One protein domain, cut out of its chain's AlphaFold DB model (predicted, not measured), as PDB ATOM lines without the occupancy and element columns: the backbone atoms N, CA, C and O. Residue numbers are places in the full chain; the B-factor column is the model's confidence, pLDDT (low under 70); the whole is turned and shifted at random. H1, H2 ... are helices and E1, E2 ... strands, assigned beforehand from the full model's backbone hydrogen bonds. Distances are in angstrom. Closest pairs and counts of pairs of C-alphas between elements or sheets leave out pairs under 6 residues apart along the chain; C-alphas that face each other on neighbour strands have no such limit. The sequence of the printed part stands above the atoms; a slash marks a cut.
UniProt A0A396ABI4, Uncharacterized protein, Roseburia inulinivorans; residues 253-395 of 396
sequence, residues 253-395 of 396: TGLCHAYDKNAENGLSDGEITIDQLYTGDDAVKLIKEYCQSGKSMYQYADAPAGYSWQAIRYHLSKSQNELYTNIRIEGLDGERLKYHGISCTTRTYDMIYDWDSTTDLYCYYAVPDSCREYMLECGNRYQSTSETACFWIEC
ATOM      1  N   THR A 253      63.168  69.610 116.716       93.38
ATOM      2  CA  THR A 253      62.514  68.483 117.395       93.38
ATOM      3  C   THR A 253      61.002  68.665 117.385       93.38
ATOM      4  O   THR A 253      60.498  69.665 117.902       93.38
ATOM      5  N   GLY A 254      60.287  67.667 116.870       91.75
ATOM      6  CA  GLY A 254      58.827  67.614 116.841       91.75
ATOM      7  C   GLY A 254      58.248  66.608 117.827       91.75
ATOM      8  O   GLY A 254      58.857  65.571 118.100       91.75
ATOM      9  N   LEU A 255      57.056  66.902 118.341       91.31
ATOM     10  CA  LEU A 255      56.212  65.953 119.059       91.31
ATOM     11  C   LEU A 255      55.524  65.029 118.047       91.31
ATOM     12  O   LEU A 255      54.869  65.503 117.124       91.31
ATOM     13  N   CYS A 256      55.646  63.717 118.225       90.69
ATOM     14  CA  CYS A 256      54.996  62.728 117.369       90.69
ATOM     15  C   CYS A 256      54.121  61.772 118.179       90.69
ATOM     16  O   CYS A 256      54.493  61.356 119.278       90.69
ATOM     17  N   HIS A 257      53.006  61.340 117.593       89.38
ATOM     18  CA  HIS A 257      52.165  60.290 118.169       89.38
ATOM     19  C   HIS A 257      52.505  58.958 117.511       89.38
ATOM     20  O   HIS A 257      52.171  58.697 116.355       89.38
ATOM     21  N   ALA A 258      53.219  58.109 118.233       89.06
ATOM     22  CA  ALA A 258      53.781  56.880 117.693       89.06
ATOM     23  C   ALA A 258      53.106  55.646 118.303       89.06
ATOM     24  O   ALA A 258      52.395  55.738 119.304       89.06
ATOM     25  N   TYR A 259      53.258  54.496 117.645       84.81
ATOM     26  CA  TYR A 259      52.546  53.279 118.020       84.81
ATOM     27  C   TYR A 259      53.123  52.678 119.301       84.81
ATOM     28  O   TYR A 259      54.295  52.297 119.341       84.81
ATOM     29  N   ASP A 260      52.280  52.552 120.323       87.62
ATOM     30  CA  ASP A 260      52.617  51.922 121.597       87.62
ATOM     31  C   ASP A 260      51.776  50.660 121.785       87.62
ATOM     32  O   ASP A 260      50.563  50.709 122.000       87.62
ATOM     33  N   LYS A 261      52.449  49.509 121.754       78.56
ATOM     34  CA  LYS A 261      51.835  48.187 121.947       78.56
ATOM     35  C   LYS A 261      51.210  47.993 123.336       78.56
ATOM     36  O   LYS A 261      50.435  47.057 123.516       78.56
ATOM     37  N   ASN A 262      51.574  48.824 124.310       80.44
ATOM     38  CA  ASN A 262      51.114  48.748 125.695       80.44
ATOM     39  C   ASN A 262      50.057  49.809 126.040       80.44
ATOM     40  O   ASN A 262      49.484  49.745 127.129       80.44
ATOM     41  N   ALA A 263      49.800  50.781 125.157       79.50
ATOM     42  CA  ALA A 263      48.827  51.841 125.397       79.50
ATOM     43  C   ALA A 263      47.398  51.395 125.056       79.50
ATOM     44  O   ALA A 263      47.167  50.688 124.076       79.50
ATOM     45  N   GLU A 264      46.417  51.872 125.827       69.00
ATOM     46  CA  GLU A 264      44.994  51.535 125.654       69.00
ATOM     47  C   GLU A 264      44.455  51.926 124.265       69.00
ATOM     48  O   GLU A 264      43.694  51.173 123.661       69.00
ATOM     49  N   ASN A 265      44.931  53.051 123.717       69.25
ATOM     50  CA  ASN A 265      44.558  53.552 122.389       69.25
ATOM     51  C   ASN A 265      45.590  53.211 121.298       69.25
ATOM     52  O   ASN A 265      45.488  53.700 120.176       69.25
ATOM     53  N   GLY A 266      46.614  52.412 121.622       80.12
ATOM     54  CA  GLY A 266      47.674  52.021 120.688       80.12
ATOM     55  C   GLY A 266      48.631  53.142 120.263       80.12
ATOM     56  O   GLY A 266      49.492  52.901 119.420       80.12
ATOM     57  N   LEU A 267      48.500  54.351 120.820       85.06
ATOM     58  CA  LEU A 267      49.358  55.503 120.541       85.06
ATOM     59  C   LEU A 267      49.888  56.111 121.841       85.06
ATOM     60  O   LEU A 267      49.213  56.093 122.873       85.06
ATOM     61  N   SER A 268      51.094  56.660 121.791       88.06
ATOM     62  CA  SER A 268      51.670  57.470 122.864       88.06
ATOM     63  C   SER A 268      52.595  58.541 122.308       88.06
ATOM     64  O   SER A 268      53.111  58.427 121.194       88.06
ATOM     65  N   ASP A 269      52.808  59.573 123.115       89.50
ATOM     66  CA  ASP A 269      53.644  60.702 122.739       89.50
ATOM     67  C   ASP A 269      55.127  60.326 122.789       89.50
ATOM     68  O   ASP A 269      55.630  59.707 123.742       89.50
ATOM     69  N   GLY A 270      55.816  60.728 121.730       91.31
ATOM     70  CA  GLY A 270      57.254  60.663 121.562       91.31
ATOM     71  C   GLY A 270      57.768  61.961 120.959       91.31
ATOM     72  O   GLY A 270      57.016  62.885 120.656       91.31
ATOM     73  N   GLU A 271      59.077  62.032 120.795       94.88
ATOM     74  CA  GLU A 271      59.736  63.161 120.154       94.88
ATOM     75  C   GLU A 271      60.696  62.620 119.113       94.88
ATOM     76  O   GLU A 271      61.332  61.587 119.344       94.88
ATOM     77  N   ILE A 272      60.808  63.329 118.000       96.88
ATOM     78  CA  ILE A 272      61.705  62.993 116.904       96.88
ATOM     79  C   ILE A 272      62.454  64.239 116.451       96.88
ATOM     80  O   ILE A 272      61.887  65.328 116.375       96.88
ATOM     81  N   THR A 273      63.719  64.053 116.101       96.88
ATOM     82  CA  THR A 273      64.536  65.052 115.414       96.88
ATOM     83  C   THR A 273      65.125  64.406 114.174       96.88
ATOM     84  O   THR A 273      65.783  63.368 114.277       96.88
ATOM     85  N   ILE A 274      64.924  65.014 113.006       97.12
ATOM     86  CA  ILE A 274      65.661  64.641 111.797       97.12
ATOM     87  C   ILE A 274      66.976  65.408 111.809       97.12
ATOM     88  O   ILE A 274      66.981  66.631 111.717       97.12
ATOM     89  N   ASP A 275      68.091  64.696 111.928       94.69
ATOM     90  CA  ASP A 275      69.420  65.293 112.057       94.69
ATOM     91  C   ASP A 275      70.031  65.647 110.704       94.69
ATOM     92  O   ASP A 275      70.814  66.588 110.594       94.69
ATOM     93  N   GLN A 276      69.759  64.828 109.685       96.56
ATOM     94  CA  GLN A 276      70.450  64.929 108.407       96.56
ATOM     95  C   GLN A 276      69.669  64.256 107.281       96.56
ATOM     96  O   GLN A 276      69.133  63.164 107.471       96.56
ATOM     97  N   LEU A 277      69.683  64.879 106.103       96.94
ATOM     98  CA  LEU A 277      69.263  64.296 104.832       96.94
ATOM     99  C   LEU A 277      70.495  63.844 104.036       96.94
ATOM    100  O   LEU A 277      71.504  64.546 103.983       96.94
ATOM    101  N   TYR A 278      70.394  62.680 103.408       96.88
ATOM    102  CA  TYR A 278      71.346  62.143 102.447       96.88
ATOM    103  C   TYR A 278      70.628  61.983 101.108       96.88
ATOM    104  O   TYR A 278      69.539  61.402 101.048       96.88
ATOM    105  N   THR A 279      71.260  62.445 100.034       94.56
ATOM    106  CA  THR A 279      70.750  62.358  98.658       94.56
ATOM    107  C   THR A 279      71.803  61.727  97.742       94.56
ATOM    108  O   THR A 279      72.960  61.539  98.130       94.56
ATOM    109  N   GLY A 280      71.399  61.341  96.530       91.19
ATOM    110  CA  GLY A 280      72.314  60.851  95.497       91.19
ATOM    111  C   GLY A 280      73.180  59.661  95.934       91.19
ATOM    112  O   GLY A 280      72.701  58.707  96.555       91.19
ATOM    113  N   ASP A 281      74.470  59.714  95.592       94.88
ATOM    114  CA  ASP A 281      75.422  58.629  95.856       94.88
ATOM    115  C   ASP A 281      75.600  58.336  97.352       94.88
ATOM    116  O   ASP A 281      75.797  57.175  97.727       94.88
ATOM    117  N   ASP A 282      75.478  59.350  98.214       97.00
ATOM    118  CA  ASP A 282      75.605  59.186  99.663       97.00
ATOM    119  C   ASP A 282      74.440  58.371 100.230       97.00
ATOM    120  O   ASP A 282      74.660  57.417 100.983       97.00
ATOM    121  N   ALA A 283      73.206  58.665  99.801       97.19
ATOM    122  CA  ALA A 283      72.037  57.863 100.162       97.19
ATOM    123  C   ALA A 283      72.179  56.423  99.654       97.19
ATOM    124  O   ALA A 283      72.010  55.462 100.407       97.19
ATOM    125  N   VAL A 284      72.552  56.256  98.382       97.50
ATOM    126  CA  VAL A 284      72.728  54.936  97.758       97.50
ATOM    127  C   VAL A 284      73.772  54.101  98.495       97.50
ATOM    128  O   VAL A 284      73.557  52.906  98.722       97.50
ATOM    129  N   LYS A 285      74.896  54.710  98.879       97.88
ATOM    130  CA  LYS A 285      75.951  54.047  99.644       97.88
ATOM    131  C   LYS A 285      75.433  53.571 101.000       97.88
ATOM    132  O   LYS A 285      75.603  52.396 101.322       97.88
ATOM    133  N   LEU A 286      74.748  54.442 101.740       97.38
ATOM    134  CA  LEU A 286      74.204  54.150 103.068       97.38
ATOM    135  C   LEU A 286      73.222  52.964 103.020       97.38
ATOM    136  O   LEU A 286      73.317  52.027 103.817       97.38
ATOM    137  N   ILE A 287      72.332  52.941 102.021       97.31
ATOM    138  CA  ILE A 287      71.354  51.856 101.829       97.31
ATOM    139  C   ILE A 287      72.052  50.540 101.466       97.31
ATOM    140  O   ILE A 287      71.735  49.494 102.038       97.31
ATOM    141  N   LYS A 288      73.029  50.568 100.547       97.38
ATOM    142  CA  LYS A 288      73.797  49.370 100.162       97.38
ATOM    143  C   LYS A 288      74.533  48.765 101.354       97.38
ATOM    144  O   LYS A 288      74.472  47.549 101.537       97.38
ATOM    145  N   GLU A 289      75.186  49.594 102.167       96.62
ATOM    146  CA  GLU A 289      75.904  49.156 103.369       96.62
ATOM    147  C   GLU A 289      74.958  48.477 104.370       96.62
ATOM    148  O   GLU A 289      75.238  47.366 104.829       96.62
ATOM    149  N   TYR A 290      73.789  49.065 104.635       96.19
ATOM    150  CA  TYR A 290      72.789  48.451 105.511       96.19
ATOM    151  C   TYR A 290      72.261  47.127 104.957       96.19
ATOM    152  O   TYR A 290      72.252  46.125 105.676       96.19
ATOM    153  N   CYS A 291      71.873  47.076 103.681       94.75
ATOM    154  CA  CYS A 291      71.399  45.847 103.038       94.75
ATOM    155  C   CYS A 291      72.443  44.717 103.068       94.75
ATOM    156  O   CYS A 291      72.077  43.543 103.087       94.75
ATOM    157  N   GLN A 292      73.737  45.049 103.115       95.62
ATOM    158  CA  GLN A 292      74.844  44.088 103.190       95.62
ATOM    159  C   GLN A 292      75.289  43.764 104.625       95.62
ATOM    160  O   GLN A 292      76.055  42.823 104.827       95.62
ATOM    161  N   SER A 293      74.792  44.486 105.631       93.50
ATOM    162  CA  SER A 293      75.210  44.343 107.036       93.50
ATOM    163  C   SER A 293      74.805  43.017 107.697       93.50
ATOM    164  O   SER A 293      75.263  42.705 108.796       93.50
ATOM    165  N   GLY A 294      73.897  42.255 107.079       90.50
ATOM    166  CA  GLY A 294      73.266  41.078 107.687       90.50
ATOM    167  C   GLY A 294      72.189  41.406 108.731       90.50
ATOM    168  O   GLY A 294      71.599  40.485 109.294       90.50
ATOM    169  N   LYS A 295      71.921  42.694 108.990       88.50
ATOM    170  CA  LYS A 295      70.822  43.174 109.850       88.50
ATOM    171  C   LYS A 295      69.571  43.559 109.068       88.50
ATOM    172  O   LYS A 295      68.485  43.579 109.636       88.50
ATOM    173  N   SER A 296      69.719  43.857 107.779       88.38
ATOM    174  CA  SER A 296      68.612  44.326 106.956       88.38
ATOM    175  C   SER A 296      67.566  43.247 106.702       88.38
ATOM    176  O   SER A 296      67.885  42.098 106.398       88.38
ATOM    177  N   MET A 297      66.303  43.661 106.758       85.00
ATOM    178  CA  MET A 297      65.157  42.880 106.287       85.00
ATOM    179  C   MET A 297      64.925  43.037 104.774       85.00
ATOM    180  O   MET A 297      64.045  42.384 104.213       85.00
ATOM    181  N   TYR A 298      65.705  43.893 104.110       86.69
ATOM    182  CA  TYR A 298      65.529  44.274 102.714       86.69
ATOM    183  C   TYR A 298      66.747  43.888 101.877       86.69
ATOM    184  O   TYR A 298      67.894  43.966 102.318       86.69
ATOM    185  N   GLN A 299      66.497  43.518 100.624       89.56
ATOM    186  CA  GLN A 299      67.544  43.459  99.610       89.56
ATOM    187  C   GLN A 299      67.637  44.812  98.917       89.56
ATOM    188  O   GLN A 299      66.613  45.446  98.658       89.56
ATOM    189  N   TYR A 300      68.860  45.238  98.605       92.88
ATOM    190  CA  TYR A 300      69.057  46.469  97.854       92.88
ATOM    191  C   TYR A 300      68.435  46.347  96.459       92.88
ATOM    192  O   TYR A 300      68.663  45.360  95.756       92.88
ATOM    193  N   ALA A 301      67.706  47.381  96.059       89.88
ATOM    194  CA  ALA A 301      67.236  47.597  94.701       89.88
ATOM    195  C   ALA A 301      67.510  49.053  94.317       89.88
ATOM    196  O   ALA A 301      67.473  49.934  95.179       89.88
ATOM    197  N   ASP A 302      67.775  49.307  93.037       91.44
ATOM    198  CA  ASP A 302      67.846  50.676  92.529       91.44
ATOM    199  C   ASP A 302      66.480  51.367  92.672       91.44
ATOM    200  O   ASP A 302      65.435  50.710  92.765       91.44
ATOM    201  N   ALA A 303      66.493  52.700  92.726       88.94
ATOM    202  CA  ALA A 303      65.265  53.475  92.804       88.94
ATOM    203  C   ALA A 303      64.416  53.249  91.535       88.94
ATOM    204  O   ALA A 303      64.967  52.965  90.464       88.94
ATOM    205  N   PRO A 304      63.075  53.347  91.626       85.75
ATOM    206  CA  PRO A 304      62.214  53.286  90.450       85.75
ATOM    207  C   PRO A 304      62.632  54.307  89.382       85.75
ATOM    208  O   PRO A 304      63.172  55.360  89.695       85.75
ATOM    209  N   ALA A 305      62.349  54.022  88.109       82.44
ATOM    210  CA  ALA A 305      62.673  54.952  87.030       82.44
ATOM    211  C   ALA A 305      62.004  56.325  87.249       82.44
ATOM    212  O   ALA A 305      60.794  56.384  87.469       82.44
ATOM    213  N   GLY A 306      62.788  57.405  87.157       80.56
ATOM    214  CA  GLY A 306      62.346  58.780  87.433       80.56
ATOM    215  C   GLY A 306      62.335  59.157  88.920       80.56
ATOM    216  O   GLY A 306      61.800  60.208  89.271       80.56
ATOM    217  N   TYR A 307      62.880  58.295  89.780       89.19
ATOM    218  CA  TYR A 307      63.038  58.517  91.210       89.19
ATOM    219  C   TYR A 307      64.490  58.297  91.628       89.19
ATOM    220  O   TYR A 307      65.208  57.461  91.072       89.19
ATOM    221  N   SER A 308      64.862  58.955  92.717       91.75
ATOM    222  CA  SER A 308      66.122  58.770  93.418       91.75
ATOM    223  C   SER A 308      65.866  58.289  94.842       91.75
ATOM    224  O   SER A 308      64.819  58.548  95.443       91.75
ATOM    225  N   TRP A 309      66.827  57.540  95.386       94.75
ATOM    226  CA  TRP A 309      66.809  57.195  96.800       94.75
ATOM    227  C   TRP A 309      67.265  58.385  97.633       94.75
ATOM    228  O   TRP A 309      68.324  58.958  97.377       94.75
ATOM    229  N   GLN A 310      66.498  58.681  98.672       96.56
ATOM    230  CA  GLN A 310      66.893  59.580  99.744       96.56
ATOM    231  C   GLN A 310      66.883  58.821 101.065       96.56
ATOM    232  O   GLN A 310      66.153  57.839 101.222       96.56
ATOM    233  N   ALA A 311      67.711  59.258 102.007       97.69
ATOM    234  CA  ALA A 311      67.751  58.694 103.345       97.69
ATOM    235  C   ALA A 311      67.865  59.805 104.379       97.69
ATOM    236  O   ALA A 311      68.515  60.817 104.140       97.69
ATOM    237  N   ILE A 312      67.267  59.605 105.545       98.06
ATOM    238  CA  ILE A 312      67.444  60.507 106.683       98.06
ATOM    239  C   ILE A 312      68.162  59.790 107.816       98.06
ATOM    240  O   ILE A 312      68.001  58.582 107.985       98.06
ATOM    241  N   ARG A 313      68.914  60.551 108.612       97.88
ATOM    242  CA  ARG A 313      69.289  60.170 109.976       97.88
ATOM    243  C   ARG A 313      68.403  60.918 110.955       97.88
ATOM    244  O   ARG A 313      68.196  62.119 110.788       97.88
ATOM    245  N   TYR A 314      67.930  60.225 111.975       97.81
ATOM    246  CA  TYR A 314      67.108  60.802 113.025       97.81
ATOM    247  C   TYR A 314      67.414  60.177 114.389       97.81
ATOM    248  O   TYR A 314      68.051  59.122 114.500       97.81
ATOM    249  N   HIS A 315      66.912  60.828 115.432       96.69
ATOM    250  CA  HIS A 315      66.864  60.292 116.783       96.69
ATOM    251  C   HIS A 315      65.481  60.495 117.403       96.69
ATOM    252  O   HIS A 315      64.703  61.346 116.969       96.69
ATOM    253  N   LEU A 316      65.184  59.685 118.414       96.50
ATOM    254  CA  LEU A 316      63.903  59.625 119.105       96.50
ATOM    255  C   LEU A 316      64.082  59.814 120.614       96.50
ATOM    256  O   LEU A 316      65.139  59.524 121.170       96.50
ATOM    257  N   SER A 317      63.025  60.227 121.312       94.94
ATOM    258  CA  SER A 317      63.009  60.218 122.785       94.94
ATOM    259  C   SER A 317      62.828  58.820 123.391       94.94
ATOM    260  O   SER A 317      63.188  58.608 124.549       94.94
ATOM    261  N   LYS A 318      62.292  57.864 122.621       94.12
ATOM    262  CA  LYS A 318      62.104  56.448 122.980       94.12
ATOM    263  C   LYS A 318      62.495  55.555 121.806       94.12
ATOM    264  O   LYS A 318      62.406  55.980 120.659       94.12
ATOM    265  N   SER A 319      62.951  54.336 122.080       94.75
ATOM    266  CA  SER A 319      63.429  53.432 121.029       94.75
ATOM    267  C   SER A 319      62.281  52.912 120.158       94.75
ATOM    268  O   SER A 319      61.129  52.857 120.594       94.75
ATOM    269  N   GLN A 320      62.597  52.458 118.942       92.44
ATOM    270  CA  GLN A 320      61.606  51.884 118.019       92.44
ATOM    271  C   GLN A 320      60.953  50.593 118.562       92.44
ATOM    272  O   GLN A 320      59.864  50.219 118.128       92.44
ATOM    273  N   ASN A 321      61.589  49.900 119.519       90.19
ATOM    274  CA  ASN A 321      61.014  48.738 120.212       90.19
ATOM    275  C   ASN A 321      59.971  49.119 121.282       90.19
ATOM    276  O   ASN A 321      59.026  48.358 121.546       90.19
ATOM    277  N   GLU A 322      60.159  50.275 121.922       89.75
ATOM    278  CA  GLU A 322      59.235  50.827 122.913       89.75
ATOM    279  C   GLU A 322      58.062  51.538 122.243       89.75
ATOM    280  O   GLU A 322      56.909  51.243 122.557       89.75
ATOM    281  N   LEU A 323      58.365  52.446 121.315       91.94
ATOM    282  CA  LEU A 323      57.408  53.321 120.658       91.94
ATOM    283  C   LEU A 323      57.741  53.412 119.163       91.94
ATOM    284  O   LEU A 323      58.634  54.155 118.752       91.94
ATOM    285  N   TYR A 324      57.022  52.647 118.342       92.12
ATOM    286  CA  TYR A 324      57.317  52.573 116.915       92.12
ATOM    287  C   TYR A 324      56.829  53.830 116.187       92.12
ATOM    288  O   TYR A 324      55.623  54.063 116.039       92.12
ATOM    289  N   THR A 325      57.774  54.642 115.720       93.75
ATOM    290  CA  THR A 325      57.514  55.892 115.001       93.75
ATOM    291  C   THR A 325      57.532  55.626 113.506       93.75
ATOM    292  O   THR A 325      58.592  55.474 112.903       93.75
ATOM    293  N   ASN A 326      56.342  55.571 112.908       91.25
ATOM    294  CA  ASN A 326      56.188  55.412 111.467       91.25
ATOM    295  C   ASN A 326      56.513  56.726 110.748       91.25
ATOM    296  O   ASN A 326      55.955  57.756 111.104       91.25
ATOM    297  N   ILE A 327      57.353  56.688 109.718       95.06
ATOM    298  CA  ILE A 327      57.696  57.872 108.919       95.06
ATOM    299  C   ILE A 327      57.094  57.693 107.526       95.06
ATOM    300  O   ILE A 327      57.257  56.632 106.924       95.06
ATOM    301  N   ARG A 328      56.392  58.700 107.009       93.06
ATOM    302  CA  ARG A 328      55.774  58.697 105.675       93.06
ATOM    303  C   ARG A 328      56.257  59.887 104.864       93.06
ATOM    304  O   ARG A 328      56.420  60.974 105.406       93.06
ATOM    305  N   ILE A 329      56.446  59.670 103.566       92.44
ATOM    306  CA  ILE A 329      56.593  60.767 102.605       92.44
ATOM    307  C   ILE A 329      55.208  61.221 102.155       92.44
ATOM    308  O   ILE A 329      54.435  60.425 101.624       92.44
ATOM    309  N   GLU A 330      54.928  62.501 102.357       88.81
ATOM    310  CA  GLU A 330      53.662  63.155 102.047       88.81
ATOM    311  C   GLU A 330      53.921  64.469 101.286       88.81
ATOM    312  O   GLU A 330      55.048  64.966 101.194       88.81
ATOM    313  N   GLY A 331      52.874  65.013 100.680       82.00
ATOM    314  CA  GLY A 331      52.853  66.354 100.120       82.00
ATOM    315  C   GLY A 331      52.836  67.406 101.225       82.00
ATOM    316  O   GLY A 331      52.491  67.131 102.375       82.00
ATOM    317  N   LEU A 332      53.202  68.636 100.868       80.50
ATOM    318  CA  LEU A 332      53.204  69.769 101.801       80.50
ATOM    319  C   LEU A 332      51.793  70.206 102.217       80.50
ATOM    320  O   LEU A 332      51.635  71.008 103.123       80.50
ATOM    321  N   ASP A 333      50.763  69.660 101.578       70.81
ATOM    322  CA  ASP A 333      49.358  69.820 101.939       70.81
ATOM    323  C   ASP A 333      48.862  68.772 102.943       70.81
ATOM    324  O   ASP A 333      47.679  68.780 103.288       70.81
ATOM    325  N   GLY A 334      49.737  67.864 103.388       74.38
ATOM    326  CA  GLY A 334      49.380  66.771 104.276       74.38
ATOM    327  C   GLY A 334      48.710  65.584 103.591       74.38
ATOM    328  O   GLY A 334      48.356  64.634 104.291       74.38
ATOM    329  N   GLU A 335      48.530  65.627 102.274       81.44
ATOM    330  CA  GLU A 335      48.005  64.527 101.476       81.44
ATOM    331  C   GLU A 335      49.143  63.742 100.830       81.44
ATOM    332  O   GLU A 335      50.311  64.118 100.884       81.44
ATOM    333  N   ARG A 336      48.801  62.642 100.160       80.25
ATOM    334  CA  ARG A 336      49.782  61.839  99.432       80.25
ATOM    335  C   ARG A 336      50.535  62.690  98.416       80.25
ATOM    336  O   ARG A 336      49.909  63.203  97.492       80.25
ATOM    337  N   LEU A 337      51.869  62.737  98.523       82.69
ATOM    338  CA  LEU A 337      52.727  63.496  97.605       82.69
ATOM    339  C   LEU A 337      52.340  63.202  96.152       82.69
ATOM    340  O   LEU A 337      52.434  62.057  95.697       82.69
ATOM    341  N   LYS A 338      51.915  64.231  95.422       76.06
ATOM    342  CA  LYS A 338      51.662  64.162  93.983       76.06
ATOM    343  C   LYS A 338      52.795  64.853  93.246       76.06
ATOM    344  O   LYS A 338      53.210  65.941  93.622       76.06
ATOM    345  N   TYR A 339      53.280  64.212  92.192       70.12
ATOM    346  CA  TYR A 339      54.285  64.783  91.306       70.12
ATOM    347  C   TYR A 339      53.794  64.695  89.862       70.12
ATOM    348  O   TYR A 339      53.471  63.601  89.394       70.12
ATOM    349  N   HIS A 340      53.643  65.848  89.200       66.81
ATOM    350  CA  HIS A 340      52.907  65.988  87.931       66.81
ATOM    351  C   HIS A 340      51.544  65.261  87.950       66.81
ATOM    352  O   HIS A 340      51.194  64.511  87.038       66.81
ATOM    353  N   GLY A 341      50.807  65.421  89.053       57.78
ATOM    354  CA  GLY A 341      49.499  64.805  89.295       57.78
ATOM    355  C   GLY A 341      49.484  63.296  89.555       57.78
ATOM    356  O   GLY A 341      48.420  62.717  89.772       57.78
ATOM    357  N   ILE A 342      50.646  62.637  89.599       67.81
ATOM    358  CA  ILE A 342      50.754  61.212  89.926       67.81
ATOM    359  C   ILE A 342      51.104  61.051  91.405       67.81
ATOM    360  O   ILE A 342      52.122  61.557  91.876       67.81
ATOM    361  N   SER A 343      50.282  60.302  92.144       75.69
ATOM    362  CA  SER A 343      50.564  59.970  93.541       75.69
ATOM    363  C   SER A 343      51.828  59.117  93.680       75.69
ATOM    364  O   SER A 343      51.893  57.978  93.212       75.69
ATOM    365  N   CYS A 344      52.810  59.646  94.400       79.38
ATOM    366  CA  CYS A 344      54.056  58.975  94.746       79.38
ATOM    367  C   CYS A 344      53.826  57.890  95.802       79.38
ATOM    368  O   CYS A 344      52.795  57.839  96.468       79.38
ATOM    369  N   THR A 345      54.762  56.961  95.967       79.69
ATOM    370  CA  THR A 345      54.710  56.005  97.084       79.69
ATOM    371  C   THR A 345      54.954  56.726  98.410       79.69
ATOM    372  O   THR A 345      55.937  57.440  98.508       79.69
ATOM    373  N   THR A 346      54.123  56.493  99.433       80.12
ATOM    374  CA  THR A 346      54.358  56.994 100.807       80.12
ATOM    375  C   THR A 346      55.308  56.099 101.611       80.12
ATOM    376  O   THR A 346      55.682  56.407 102.742       80.12
ATOM    377  N   ARG A 347      55.688  54.950 101.032       79.06
ATOM    378  CA  ARG A 347      56.476  53.905 101.685       79.06
ATOM    379  C   ARG A 347      57.900  54.360 101.990       79.06
ATOM    380  O   ARG A 347      58.668  54.657 101.076       79.06
ATOM    381  N   THR A 348      58.260  54.249 103.260       92.69
ATOM    382  CA  THR A 348      59.629  54.313 103.766       92.69
ATOM    383  C   THR A 348      60.131  52.911 104.126       92.69
ATOM    384  O   THR A 348      59.365  51.941 104.194       92.69
ATOM    385  N   TYR A 349      61.443  52.788 104.292       92.38
ATOM    386  CA  TYR A 349      62.119  51.548 104.645       92.38
ATOM    387  C   TYR A 349      63.069  51.800 105.813       92.38
ATOM    388  O   TYR A 349      64.017  52.580 105.700       92.38
ATOM    389  N   ASP A 350      62.828  51.112 106.924       93.50
ATOM    390  CA  ASP A 350      63.637  51.268 108.129       93.50
ATOM    391  C   ASP A 350      65.044  50.689 107.991       93.50
ATOM    392  O   ASP A 350      65.260  49.559 107.534       93.50
ATOM    393  N   MET A 351      66.012  51.450 108.486       94.12
ATOM    394  CA  MET A 351      67.415  51.071 108.555       94.12
ATOM    395  C   MET A 351      67.866  51.014 110.013       94.12
ATOM    396  O   MET A 351      68.632  51.850 110.490       94.12
ATOM    397  N   ILE A 352      67.341  50.023 110.733       90.44
ATOM    398  CA  ILE A 352      67.531  49.870 112.177       90.44
ATOM    399  C   ILE A 352      68.581  48.785 112.437       90.44
ATOM    400  O   ILE A 352      68.351  47.598 112.201       90.44
ATOM    401  N   TYR A 353      69.748  49.195 112.939       90.75
ATOM    402  CA  TYR A 353      70.818  48.279 113.359       90.75
ATOM    403  C   TYR A 353      70.584  47.703 114.761       90.75
ATOM    404  O   TYR A 353      70.938  46.549 115.023       90.75
ATOM    405  N   ASP A 354      69.985  48.513 115.635       92.88
ATOM    406  CA  ASP A 354      69.626  48.187 117.008       92.88
ATOM    407  C   ASP A 354      68.258  48.802 117.336       92.88
ATOM    408  O   ASP A 354      68.083  50.018 117.273       92.88
ATOM    409  N   TRP A 355      67.290  47.946 117.659       90.62
ATOM    410  CA  TRP A 355      65.903  48.334 117.933       90.62
ATOM    411  C   TRP A 355      65.721  49.028 119.282       90.62
ATOM    412  O   TRP A 355      64.713  49.711 119.469       90.62
ATOM    413  N   ASP A 356      66.683  48.876 120.194       94.88
ATOM    414  CA  ASP A 356      66.678  49.542 121.495       94.88
ATOM    415  C   ASP A 356      67.437  50.885 121.459       94.88
ATOM    416  O   ASP A 356      67.405  51.640 122.432       94.88
ATOM    417  N   SER A 357      68.076  51.227 120.330       95.25
ATOM    418  CA  SER A 357      68.708  52.537 120.149       95.25
ATOM    419  C   SER A 357      67.668  53.643 119.983       95.25
ATOM    420  O   SER A 357      66.623  53.474 119.352       95.25
ATOM    421  N   THR A 358      67.997  54.816 120.514       95.94
ATOM    422  CA  THR A 358      67.253  56.065 120.317       95.94
ATOM    423  C   THR A 358      67.963  57.029 119.371       95.94
ATOM    424  O   THR A 358      67.399  58.052 119.009       95.94
ATOM    425  N   THR A 359      69.192  56.723 118.956       94.75
ATOM    426  CA  THR A 359      70.056  57.597 118.144       94.75
ATOM    427  C   THR A 359      70.644  56.833 116.965       94.75
ATOM    428  O   THR A 359      70.633  55.600 116.971       94.75
ATOM    429  N   ASP A 360      71.160  57.554 115.964       91.94
ATOM    430  CA  ASP A 360      71.689  56.965 114.726       91.94
ATOM    431  C   ASP A 360      70.689  55.995 114.073       91.94
ATOM    432  O   ASP A 360      71.035  54.908 113.602       91.94
ATOM    433  N   LEU A 361      69.417  56.394 114.077       96.19
ATOM    434  CA  LEU A 361      68.358  55.705 113.360       96.19
ATOM    435  C   LEU A 361      68.285  56.275 111.949       96.19
ATOM    436  O   LEU A 361      68.522  57.464 111.732       96.19
ATOM    437  N   TYR A 362      67.960  55.424 110.984       97.31
ATOM    438  CA  TYR A 362      67.872  55.827 109.590       97.31
ATOM    439  C   TYR A 362      66.617  55.239 108.952       97.31
ATOM    440  O   TYR A 362      66.139  54.170 109.339       97.31
ATOM    441  N   CYS A 363      66.086  55.922 107.947       96.94
ATOM    442  CA  CYS A 363      65.144  55.336 107.004       96.94
ATOM    443  C   CYS A 363      65.417  55.891 105.608       96.94
ATOM    444  O   CYS A 363      66.003  56.966 105.464       96.94
ATOM    445  N   TYR A 364      65.012  55.144 104.585       97.00
ATOM    446  CA  TYR A 364      65.141  55.568 103.195       97.00
ATOM    447  C   TYR A 364      63.827  55.442 102.437       97.00
ATOM    448  O   TYR A 364      62.944  54.663 102.803       97.00
ATOM    449  N   TYR A 365      63.690  56.234 101.380       95.56
ATOM    450  CA  TYR A 365      62.472  56.347 100.587       95.56
ATOM    451  C   TYR A 365      62.778  56.932  99.205       95.56
ATOM    452  O   TYR A 365      63.834  57.522  98.979       95.56
ATOM    453  N   ALA A 366      61.876  56.692  98.253       91.12
ATOM    454  CA  ALA A 366      62.042  57.123  96.868       91.12
ATOM    455  C   ALA A 366      61.359  58.475  96.646       91.12
ATOM    456  O   ALA A 366      60.185  58.626  96.988       91.12
ATOM    457  N   VAL A 367      62.064  59.414  96.017       90.88
ATOM    458  CA  VAL A 367      61.567  60.761  95.695       90.88
ATOM    459  C   VAL A 367      61.709  60.993  94.188       90.88
ATOM    460  O   VAL A 367      62.749  60.620  93.642       90.88
ATOM    461  N   PRO A 368      60.704  61.554  93.486       86.38
ATOM    462  CA  PRO A 368      60.842  61.878  92.067       86.38
ATOM    463  C   PRO A 368      62.060  62.776  91.818       86.38
ATOM    464  O   PRO A 368      62.272  63.724  92.569       86.38
ATOM    465  N   ASP A 369      62.826  62.533  90.751       81.38
ATOM    466  CA  ASP A 369      64.116  63.211  90.490       81.38
ATOM    467  C   ASP A 369      64.026  64.744  90.388       81.38
ATOM    468  O   ASP A 369      65.023  65.454  90.481       81.38
ATOM    469  N   SER A 370      62.824  65.266  90.171       77.00
ATOM    470  CA  SER A 370      62.536  66.693  90.007       77.00
ATOM    471  C   SER A 370      61.612  67.245  91.103       77.00
ATOM    472  O   SER A 370      61.259  68.426  91.085       77.00
ATOM    473  N   CYS A 371      61.279  66.426  92.107       79.75
ATOM    474  CA  CYS A 371      60.616  66.864  93.330       79.75
ATOM    475  C   CYS A 371      61.652  67.507  94.263       79.75
ATOM    476  O   CYS A 371      62.564  66.852  94.772       79.75
ATOM    477  N   ARG A 372      61.522  68.823  94.443       79.75
ATOM    478  CA  ARG A 372      62.453  69.644  95.233       79.75
ATOM    479  C   ARG A 372      62.035  69.817  96.679       79.75
ATOM    480  O   ARG A 372      62.847  70.228  97.494       79.75
ATOM    481  N   GLU A 373      60.774  69.558  96.980       85.19
ATOM    482  CA  GLU A 373      60.235  69.728  98.315       85.19
ATOM    483  C   GLU A 373      59.105  68.747  98.574       85.19
ATOM    484  O   GLU A 373      58.309  68.441  97.686       85.19
ATOM    485  N   TYR A 374      59.066  68.247  99.798       89.19
ATOM    486  CA  TYR A 374      58.038  67.342 100.284       89.19
ATOM    487  C   TYR A 374      58.023  67.373 101.811       89.19
ATOM    488  O   TYR A 374      58.885  67.983 102.453       89.19
ATOM    489  N   MET A 375      57.028  66.714 102.392       92.25
ATOM    490  CA  MET A 375      56.910  66.561 103.829       92.25
ATOM    491  C   MET A 375      57.317  65.149 104.244       92.25
ATOM    492  O   MET A 375      56.956  64.166 103.593       92.25
ATOM    493  N   LEU A 376      58.021  65.037 105.367       95.19
ATOM    494  CA  LEU A 376      58.042  63.802 106.139       95.19
ATOM    495  C   LEU A 376      57.103  63.928 107.326       95.19
ATOM    496  O   LEU A 376      57.321  64.741 108.221       95.19
ATOM    497  N   GLU A 377      56.073  63.093 107.330       93.88
ATOM    498  CA  GLU A 377      55.202  62.927 108.479       93.88
ATOM    499  C   GLU A 377      55.741  61.812 109.371       93.88
ATOM    500  O   GLU A 377      55.830  60.652 108.962       93.88
ATOM    501  N   CYS A 378      56.078  62.157 110.606       94.81
ATOM    502  CA  CYS A 378      56.652  61.257 111.589       94.81
ATOM    503  C   CYS A 378      55.626  60.996 112.697       94.81
ATOM    504  O   CYS A 378      55.319  61.877 113.498       94.81
ATOM    505  N   GLY A 379      55.094  59.776 112.744       91.12
ATOM    506  CA  GLY A 379      54.032  59.341 113.645       91.12
ATOM    507  C   GLY A 379      52.681  59.183 112.944       91.12
ATOM    508  O   GLY A 379      52.580  58.896 111.748       91.12
ATOM    509  N   ASN A 380      51.611  59.308 113.720       85.69
ATOM    510  CA  ASN A 380      50.235  59.227 113.258       85.69
ATOM    511  C   ASN A 380      49.530  60.544 113.553       85.69
ATOM    512  O   ASN A 380      49.426  60.951 114.705       85.69
ATOM    513  N   ARG A 381      49.025  61.176 112.495       81.06
ATOM    514  CA  ARG A 381      48.256  62.409 112.592       81.06
ATOM    515  C   ARG A 381      46.912  62.150 113.271       81.06
ATOM    516  O   ARG A 381      46.174  61.252 112.855       81.06
ATOM    517  N   TYR A 382      46.561  62.959 114.267       67.06
ATOM    518  CA  TYR A 382      45.184  62.997 114.762       67.06
ATOM    519  C   TYR A 382      44.283  63.690 113.739       67.06
ATOM    520  O   TYR A 382      44.538  64.827 113.355       67.06
ATOM    521  N   GLN A 383      43.198  63.033 113.313       59.03
ATOM    522  CA  GLN A 383      42.281  63.602 112.311       59.03
ATOM    523  C   GLN A 383      41.640  64.926 112.751       59.03
ATOM    524  O   GLN A 383      41.343  65.758 111.904       59.03
ATOM    525  N   SER A 384      41.424  65.127 114.054       56.31
ATOM    526  CA  SER A 384      40.752  66.316 114.586       56.31
ATOM    527  C   SER A 384      41.650  67.548 114.681       56.31
ATOM    528  O   SER A 384      41.150  68.657 114.551       56.31
ATOM    529  N   THR A 385      42.950  67.374 114.936       62.47
ATOM    530  CA  THR A 385      43.881  68.496 115.165       62.47
ATOM    531  C   THR A 385      44.934  68.637 114.074       62.47
ATOM    532  O   THR A 385      45.609  69.654 114.004       62.47
ATOM    533  N   SER A 386      45.082  67.635 113.204       65.44
ATOM    534  CA  SER A 386      46.185  67.523 112.243       65.44
ATOM    535  C   SER A 386      47.591  67.520 112.867       65.44
ATOM    536  O   SER A 386      48.581  67.605 112.145       65.44
ATOM    537  N   GLU A 387      47.691  67.364 114.189       76.88
ATOM    538  CA  GLU A 387      48.952  67.420 114.927       76.88
ATOM    539  C   GLU A 387      49.742  66.118 114.780       76.88
ATOM    540  O   GLU A 387      49.215  65.016 114.974       76.88
ATOM    541  N   THR A 388      51.018  66.268 114.434       87.00
ATOM    542  CA  THR A 388      52.086  65.263 114.512       87.00
ATOM    543  C   THR A 388      53.403  65.942 114.112       87.00
ATOM    544  O   THR A 388      53.412  67.102 113.695       87.00
ATOM    545  N   ALA A 389      54.530  65.238 114.200       93.00
ATOM    546  CA  ALA A 389      55.807  65.788 113.770       93.00
ATOM    547  C   ALA A 389      55.865  65.826 112.233       93.00
ATOM    548  O   ALA A 389      55.988  64.780 111.595       93.00
ATOM    549  N   CYS A 390      55.778  67.019 111.649       92.00
ATOM    550  CA  CYS A 390      55.792  67.234 110.203       92.00
ATOM    551  C   CYS A 390      57.046  68.019 109.822       92.00
ATOM    552  O   CYS A 390      57.219  69.149 110.266       92.00
ATOM    553  N   PHE A 391      57.921  67.429 109.009       92.81
ATOM    554  CA  PHE A 391      59.173  68.053 108.585       92.81
ATOM    555  C   PHE A 391      59.108  68.460 107.125       92.81
ATOM    556  O   PHE A 391      58.820  67.631 106.262       92.81
ATOM    557  N   TRP A 392      59.444  69.712 106.844       90.75
ATOM    558  CA  TRP A 392      59.716  70.171 105.496       90.75
ATOM    559  C   TRP A 392      61.108  69.704 105.073       90.75
ATOM    560  O   TRP A 392      62.106  69.991 105.740       90.75
ATOM    561  N   ILE A 393      61.165  68.981 103.959       92.06
ATOM    562  CA  ILE A 393      62.413  68.555 103.341       92.06
ATOM    563  C   ILE A 393      62.598  69.301 102.027       92.06
ATOM    564  O   ILE A 393      61.703  69.305 101.182       92.06
ATOM    565  N   GLU A 394      63.774  69.900 101.860       84.44
ATOM    566  CA  GLU A 394      64.218  70.545 100.628       84.44
ATOM    567  C   GLU A 394      65.385  69.756 100.028       84.44
ATOM    568  O   GLU A 394      66.338  69.411 100.728       84.44
ATOM    569  N   CYS A 395      65.293  69.459  98.733       77.00
ATOM    570  CA  CYS A 395      66.353  68.822  97.958       77.00
ATOM    571  C   CYS A 395      67.139  69.883  97.184       77.00
ATOM    572  O   CYS A 395      66.534  70.652  96.430       77.00
TER     573      CYS A 395
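What this domain is: This is residues 253 to 395 of the 396 residues of an uncharacterized protein of Roseburia inulinivorans (UniProt A0A396ABI4). A strongly twisted sheet of five strands faces a smaller sheet of three, E4, E7 and E8, in a sandwich, two sheets face to face; helix H1 covers the other face of the large sheet. The sheets' edges come near each other on both sides, E1 to E8 and E5 to E4. The printed part has 143 residues, with one named helix and eight named strands in the order E1 E2 H1 E3 E4 E5 E6 E7 E8; the class is mostly strand, though under half of the residues are in named elements. The sheets run E1 - E2 - E3 - E6 - E5 and E4 - E7 - E8, both antiparallel throughout. The whole is compact, with a radius of gyration of the C-alphas of 14.9 A and spans of 42 by 38 by 21 A.

Where its parts are: In the large sheet, E1 is residues 253 to 259, beginning at C-alpha 253 (62.514, 68.483, 117.395). E2, residues 267 to 278, is 29.2 A long and bends by 64 degrees at residue 275. E3 is residues 307 to 316, 27.9 A long, E6 residues 361 to 368, 23.4 A, and E5 residues 348 to 351. H1, residues 280 to 292, is 18.6 A long and begins at C-alpha 280 (72.314, 60.851, 95.497). In the small sheet, E4 is residues 327 to 330, E7 residues 373 to 378, and E8 residues 389 to 394, ending at C-alpha 394 (64.218, 70.545, 100.628).

How they stand to each other: In the large sheet, the hairpin E1 and E2 has N 256 and O 270 at 2.9 A. E2 and E3 have N 278 and O 311 at 2.7 A, and E3 and E6 have N 310 and O 365 at 2.9 A. The hairpin E5 and E6 has N 349 and O 364 at 2.8 A. H1 is on this sheet at a height of 8.8 A, over E3 and, only just, with 3 C-alphas each, over E6 and E5. On the local plane it stands at 61 degrees to E3, only just across the strands. The closest C-alphas of H1 and E3, those of Ala 283 and Ala 311, are 5.4 A apart. Every O i to N i+4 pair of H1 is within hydrogen-bond range. In the small sheet, E4 and E7 have N 328 and O 377 at 2.8 A, and the hairpin E7 and E8 has N 378 and O 389 at 2.8 A. The facing parts of the two sheets are 8.8 A apart centre to centre, their best planes 31 degrees apart. The closest C-alphas of E1 and E8, Gly 254 and Ala 389, are 4.7 A apart; those of E4 and E5, Arg 328 and Thr 348, 6.1 A.

The domain as a whole: The farthest C-alphas, those of Glu 264 and Asp 281, are 43.2 A apart. The printed part has no cut. The long links are H1 to E3 and E4 to E5. Mean pLDDT of the printed part is 88.1; residues 264 to 265, 340 to 342 and 382 to 386 are under 70.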